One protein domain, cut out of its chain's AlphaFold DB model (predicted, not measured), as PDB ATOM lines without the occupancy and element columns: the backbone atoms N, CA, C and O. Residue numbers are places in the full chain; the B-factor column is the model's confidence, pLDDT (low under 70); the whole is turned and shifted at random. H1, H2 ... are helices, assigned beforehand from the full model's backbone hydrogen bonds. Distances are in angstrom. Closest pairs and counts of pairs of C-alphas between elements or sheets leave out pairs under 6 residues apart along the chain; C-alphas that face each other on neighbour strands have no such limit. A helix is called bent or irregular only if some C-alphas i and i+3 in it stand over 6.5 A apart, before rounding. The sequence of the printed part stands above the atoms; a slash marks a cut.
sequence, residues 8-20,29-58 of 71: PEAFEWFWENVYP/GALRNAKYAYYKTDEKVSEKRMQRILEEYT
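Overview. This is residues 8 to 20 and 29 to 58 of the 71 residues of an uncharacterized protein of Microscillaceae bacterium (UniProt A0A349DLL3). Three helices of similar length form a small cluster, their centres making a triangle: H1 and H3 are side by side and run the same way, while H2 is set steeply to both and comes only loosely near them. The link of residues 41 to 46 loops from the end of H2 back to the beginning of H3. The printed part has 43 residues with three named helices, in the order H1, H2, H3, and no named strand; its class is all helix. It is compact, with a radius of gyration of the C-alphas of 9.5 A, and rounded, with spans of 25 by 21 by 21 A.

Arrangement. H1, residues 8 to 20, and H3, residues 47 to 57, touch, with the C-alphas of Phe 11 and Met 50 the closest at 6.4 A. They run the same way at a shallow tilt of 34 degrees, only just short of steep. H2, residues 29 to 40, is close to H1 but not clearly touching; their closest C-alphas, those of Trp 15 and Lys 35, are 7.5 A apart. These two run opposite ways at a steep tilt of 55 degrees. H2 and H3 are also close but not clearly touching, with the C-alphas of Leu 31 and Ile 53 the closest at 7.8 A. They run opposite ways at a steep tilt of 50 degrees. Every O i to N i+4 pair is within hydrogen-bond range in H2 and H3, and 7 of 9 are in H1.

Along the chain. H1 begins with C-alpha 8 at (-17.582, -17.045, -44.692) and is 17.8 A long. It is irregular, but only just: C-alphas 17 and 20 are 6.6 A apart. H2 begins at (-17.520, -8.128, -26.192) and is 15.7 A long. H3 is 15.6 A long and ends with C-alpha 57 at (-6.984, -10.019, -35.931).

Size, cuts and confidence. The two C-alphas farthest apart, those of Asp 42 and Thr 58, are 25.7 A from each other. Residues 21 to 28 are not printed, and C-alphas 20 and 29 are 14.8 A apart across this cut, which falls between H1 and H2. The link from H2 to H3 is short, with 6 residues. The mean pLDDT of the printed part is 89.4; residues 42 to 43 are under 70.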
ATOM      1  N   PRO A   8     -17.098 -16.210 -45.793       91.06
ATOM      2  CA  PRO A   8     -17.582 -17.045 -44.692       91.06
ATOM      3  C   PRO A   8     -16.647 -18.206 -44.340       91.06
ATOM      4  O   PRO A   8     -16.395 -18.426 -43.162       91.06
ATOM      5  N   GLU A   9     -16.063 -18.892 -45.328       91.31
ATOM      6  CA  GLU A   9     -15.091 -19.974 -45.087       91.31
ATOM      7  C   GLU A   9     -13.849 -19.464 -44.337       91.31
ATOM      8  O   GLU A   9     -13.398 -20.066 -43.359       91.31
ATOM      9  N   ALA A  10     -13.318 -18.307 -44.753       92.81
ATOM     10  CA  ALA A  10     -12.214 -17.660 -44.047       92.81
ATOM     11  C   ALA A  10     -12.604 -17.266 -42.615       92.81
ATOM     12  O   ALA A  10     -11.799 -17.371 -41.684       92.81
ATOM     13  N   PHE A  11     -13.849 -16.824 -42.438       92.56
ATOM     14  CA  PHE A  11     -14.392 -16.420 -41.152       92.56
ATOM     15  C   PHE A  11     -14.624 -17.608 -40.205       92.56
ATOM     16  O   PHE A  11     -14.334 -17.501 -39.017       92.56
ATOM     17  N   GLU A  12     -15.057 -18.763 -40.710       92.50
ATOM     18  CA  GLU A  12     -15.135 -20.011 -39.937       92.50
ATOM     19  C   GLU A  12     -13.763 -20.473 -39.478       92.50
ATOM     20  O   GLU A  12     -13.560 -20.762 -38.296       92.50
ATOM     21  N   TRP A  13     -12.789 -20.474 -40.389       94.25
ATOM     22  CA  TRP A  13     -11.427 -20.857 -40.044       94.25
ATOM     23  C   TRP A  13     -10.849 -19.982 -38.926       94.25
ATOM     24  O   TRP A  13     -10.165 -20.497 -38.036       94.25
ATOM     25  N   PHE A  14     -11.161 -18.682 -38.926       94.25
ATOM     26  CA  PHE A  14     -10.771 -17.765 -37.856       94.25
ATOM     27  C   PHE A  14     -11.289 -18.213 -36.481       94.25
ATOM     28  O   PHE A  14     -10.526 -18.194 -35.510       94.25
ATOM     29  N   TRP A  15     -12.544 -18.656 -36.374       93.50
ATOM     30  CA  TRP A  15     -13.120 -19.083 -35.094       93.50
ATOM     31  C   TRP A  15     -12.498 -20.360 -34.533       93.50
ATOM     32  O   TRP A  15     -12.405 -20.489 -33.309       93.50
ATOM     33  N   GLU A  16     -12.057 -21.257 -35.410       93.06
ATOM     34  CA  GLU A  16     -11.471 -22.548 -35.042       93.06
ATOM     35  C   GLU A  16      -9.959 -22.457 -34.790       93.06
ATOM     36  O   GLU A  16      -9.429 -23.140 -33.918       93.06
ATOM     37  N   ASN A  17      -9.247 -21.587 -35.515       93.75
ATOM     38  CA  ASN A  17      -7.779 -21.585 -35.522       93.75
ATOM     39  C   ASN A  17      -7.168 -20.344 -34.873       93.75
ATOM     40  O   ASN A  17      -6.102 -20.435 -34.271       93.75
ATOM     41  N   VAL A  18      -7.816 -19.181 -34.969       93.69
ATOM     42  CA  VAL A  18      -7.260 -17.920 -34.451       93.69
ATOM     43  C   VAL A  18      -7.882 -17.578 -33.106       93.69
ATOM     44  O   VAL A  18      -7.172 -17.424 -32.114       93.69
ATOM     45  N   TYR A  19      -9.213 -17.523 -33.041       93.00
ATOM     46  CA  TYR A  19      -9.943 -17.098 -31.851       93.00
ATOM     47  C   TYR A  19      -9.567 -17.846 -30.557       93.00
ATOM     48  O   TYR A  19      -9.438 -17.178 -29.525       93.00
ATOM     49  N   PRO A  20      -9.359 -19.182 -30.533       93.25
ATOM     50  CA  PRO A  20      -9.001 -19.887 -29.301       93.25
ATOM     51  C   PRO A  20      -7.675 -19.395 -28.715       93.25
ATOM     52  O   PRO A  20      -7.580 -19.227 -27.498       93.25
ATOM     53  N   GLY A  29     -16.077  -7.872 -26.112       88.12
ATOM     54  CA  GLY A  29     -17.520  -8.128 -26.192       88.12
ATOM     55  C   GLY A  29     -18.042  -8.099 -27.633       88.12
ATOM     56  O   GLY A  29     -18.861  -8.932 -28.008       88.12
ATOM     57  N   ALA A  30     -17.498  -7.219 -28.479       87.19
ATOM     58  CA  ALA A  30     -17.852  -7.141 -29.894       87.19
ATOM     59  C   ALA A  30     -17.497  -8.423 -30.669       87.19
ATOM     60  O   ALA A  30     -18.296  -8.869 -31.500       87.19
ATOM     61  N   LEU A  31     -16.339  -9.027 -30.370       91.19
ATOM     62  CA  LEU A  31     -15.882 -10.271 -30.989       91.19
ATOM     63  C   LEU A  31     -16.697 -11.475 -30.501       91.19
ATOM     64  O   LEU A  31     -17.134 -12.294 -31.305       91.19
ATOM     65  N   ARG A  32     -16.995 -11.547 -29.197       90.56
ATOM     66  CA  ARG A  32     -17.875 -12.588 -28.631       90.56
ATOM     67  C   ARG A  32     -19.285 -12.516 -29.212       90.56
ATOM     68  O   ARG A  32     -19.838 -13.545 -29.590       90.56
ATOM     69  N   ASN A  33     -19.833 -11.309 -29.344       90.19
ATOM     70  CA  ASN A  33     -21.141 -11.089 -29.958       90.19
ATOM     71  C   ASN A  33     -21.137 -11.470 -31.440       90.19
ATOM     72  O   ASN A  33     -22.108 -12.046 -31.914       90.19
ATOM     73  N   ALA A  34     -20.049 -11.190 -32.169       90.94
ATOM     74  CA  ALA A  34     -19.906 -11.631 -33.556       90.94
ATOM     75  C   ALA A  34     -19.872 -13.163 -33.665       90.94
ATOM     76  O   ALA A  34     -20.564 -13.710 -34.515       90.94
ATOM     77  N   LYS A  35     -19.142 -13.853 -32.773       90.69
ATOM     78  CA  LYS A  35     -19.135 -15.324 -32.709       90.69
ATOM     79  C   LYS A  35     -20.531 -15.876 -32.440       90.69
ATOM     80  O   LYS A  35     -20.975 -16.802 -33.109       90.69
ATOM     81  N   TYR A  36     -21.217 -15.313 -31.448       90.12
ATOM     82  CA  TYR A  36     -22.562 -15.744 -31.082       90.12
ATOM     83  C   TYR A  36     -23.545 -15.537 -32.237       90.12
ATOM     84  O   TYR A  36     -24.237 -16.480 -32.602       90.12
ATOM     85  N   ALA A  37     -23.550 -14.353 -32.857       89.31
ATOM     86  CA  ALA A  37     -24.402 -14.076 -34.009       89.31
ATOM     87  C   ALA A  37     -24.107 -15.026 -35.181       89.31
ATOM     88  O   ALA A  37     -25.021 -15.558 -35.791       89.31
ATOM     89  N   TYR A  38     -22.831 -15.322 -35.440       89.19
ATOM     90  CA  TYR A  38     -22.445 -16.209 -36.537       89.19
ATOM     91  C   TYR A  38     -22.962 -17.653 -36.379       89.19
ATOM     92  O   TYR A  38     -23.359 -18.263 -37.364       89.19
ATOM     93  N   TYR A  39     -22.972 -18.202 -35.157       86.31
ATOM     94  CA  TYR A  39     -23.327 -19.613 -34.921       86.31
ATOM     95  C   TYR A  39     -24.732 -19.854 -34.356       86.31
ATOM     96  O   TYR A  39     -25.217 -20.986 -34.405       86.31
ATOM     97  N   LYS A  40     -25.345 -18.866 -33.695       81.81
ATOM     98  CA  LYS A  40     -26.535 -19.081 -32.851       81.81
ATOM     99  C   LYS A  40     -27.755 -18.276 -33.262       81.81
ATOM    100  O   LYS A  40     -28.837 -18.584 -32.769       81.81
ATOM    101  N   THR A  41     -27.609 -17.275 -34.118       75.38
ATOM    102  CA  THR A  41     -28.746 -16.490 -34.593       75.38
ATOM    103  C   THR A  41     -28.934 -16.702 -36.091       75.38
ATOM    104  O   THR A  41     -27.992 -17.004 -36.816       75.38
ATOM    105  N   ASP A  42     -30.162 -16.507 -36.570       66.94
ATOM    106  CA  ASP A  42     -30.452 -16.344 -38.006       66.94
ATOM    107  C   ASP A  42     -29.908 -14.998 -38.541       66.94
ATOM    108  O   ASP A  42     -29.992 -14.664 -39.724       66.94
ATOM    109  N   GLU A  43     -29.352 -14.181 -37.641       67.25
ATOM    110  CA  GLU A  43     -28.812 -12.869 -37.933       67.25
ATOM    111  C   GLU A  43     -27.444 -13.026 -38.599       67.25
ATOM    112  O   GLU A  43     -26.404 -13.179 -37.954       67.25
ATOM    113  N   LYS A  44     -27.446 -12.992 -39.932       75.50
ATOM    114  CA  LYS A  44     -26.218 -13.060 -40.722       75.50
ATOM    115  C   LYS A  44     -25.304 -11.890 -40.362       75.50
ATOM    116  O   LYS A  44     -25.617 -10.730 -40.636       75.50
ATOM    117  N   VAL A  45     -24.138 -12.198 -39.790       86.19
ATOM    118  CA  VAL A  45     -23.038 -11.233 -39.678       86.19
ATOM    119  C   VAL A  45     -22.777 -10.682 -41.079       86.19
ATOM    120  O   VAL A  45     -22.600 -11.445 -42.022       86.19
ATOM    121  N   SER A  46     -22.796  -9.363 -41.245       90.25
ATOM    122  CA  SER A  46     -22.576  -8.773 -42.565       90.25
ATOM    123  C   SER A  46     -21.145  -9.022 -43.043       90.25
ATOM    124  O   SER A  46     -20.206  -9.009 -42.245       90.25
ATOM    125  N   GLU A  47     -20.957  -9.172 -44.355       90.94
ATOM    126  CA  GLU A  47     -19.635  -9.383 -44.961       90.94
ATOM    127  C   GLU A  47     -18.635  -8.296 -44.543       90.94
ATOM    128  O   GLU A  47     -17.523  -8.591 -44.116       90.94
ATOM    129  N   LYS A  48     -19.065  -7.027 -44.518       91.88
ATOM    130  CA  LYS A  48     -18.237  -5.909 -44.028       91.88
ATOM    131  C   LYS A  48     -17.726  -6.128 -42.603       91.88
ATOM    132  O   LYS A  48     -16.595  -5.768 -42.287       91.88
ATOM    133  N   ARG A  49     -18.561  -6.692 -41.723       92.00
ATOM    134  CA  ARG A  49     -18.183  -6.971 -40.335       92.00
ATOM    135  C   ARG A  49     -17.244  -8.171 -40.245       92.00
ATOM    136  O   ARG A  49     -16.295  -8.104 -39.469       92.00
ATOM    137  N   MET A  50     -17.472  -9.218 -41.040       92.56
ATOM    138  CA  MET A  50     -16.554 -10.361 -41.127       92.56
ATOM    139  C   MET A  50     -15.166  -9.912 -41.589       92.56
ATOM    140  O   MET A  50     -14.173 -10.194 -40.923       92.56
ATOM    141  N   GLN A  51     -15.109  -9.144 -42.680       93.12
ATOM    142  CA  GLN A  51     -13.864  -8.632 -43.243       93.12
ATOM    143  C   GLN A  51     -13.096  -7.780 -42.230       93.12
ATOM    144  O   GLN A  51     -11.918  -8.032 -42.005       93.12
ATOM    145  N   ARG A  52     -13.768  -6.843 -41.550       93.69
ATOM    146  CA  ARG A  52     -13.130  -6.004 -40.525       93.69
ATOM    147  C   ARG A  52     -12.490  -6.830 -39.407       93.69
ATOM    148  O   ARG A  52     -11.385  -6.520 -38.984       93.69
ATOM    149  N   ILE A  53     -13.169  -7.875 -38.932       93.69
ATOM    150  CA  ILE A  53     -12.620  -8.767 -37.901       93.69
ATOM    151  C   ILE A  53     -11.398  -9.519 -38.448       93.69
ATOM    152  O   ILE A  53     -10.374  -9.598 -37.778       93.69
ATOM    153  N   LEU A  54     -11.467 -10.046 -39.670       93.00
ATOM    154  CA  LEU A  54     -10.323 -10.734 -40.266       93.00
ATOM    155  C   LEU A  54      -9.122  -9.797 -40.452       93.00
ATOM    156  O   LEU A  54      -8.005 -10.203 -40.158       93.00
ATOM    157  N   GLU A  55      -9.333  -8.556 -40.881       93.12
ATOM    158  CA  GLU A  55      -8.276  -7.545 -41.040       93.12
ATOM    159  C   GLU A  55      -7.673  -7.093 -39.701       93.12
ATOM    160  O   GLU A  55      -6.483  -6.806 -39.629       93.12
ATOM    161  N   GLU A  56      -8.477  -7.035 -38.638       93.19
ATOM    162  CA  GLU A  56      -8.037  -6.582 -37.314       93.19
ATOM    163  C   GLU A  56      -7.214  -7.646 -36.573       93.19
ATOM    164  O   GLU A  56      -6.237  -7.317 -35.902       93.19
ATOM    165  N   TYR A  57      -7.585  -8.924 -36.704       91.38
ATOM    166  CA  TYR A  57      -6.984 -10.019 -35.931       91.38
ATOM    167  C   TYR A  57      -6.106 -10.964 -36.768       91.38
ATOM    168  O   TYR A  57      -5.508 -11.892 -36.218       91.38
ATOM    169  N   THR A  58      -6.016 -10.772 -38.089       89.81
ATOM    170  CA  THR A  58      -5.199 -11.605 -38.987       89.81
ATOM    171  C   THR A  58      -4.580 -10.782 -40.122       89.81
ATOM    172  O   THR A  58      -4.999  -9.667 -40.409       89.81
TER     173      THR A  58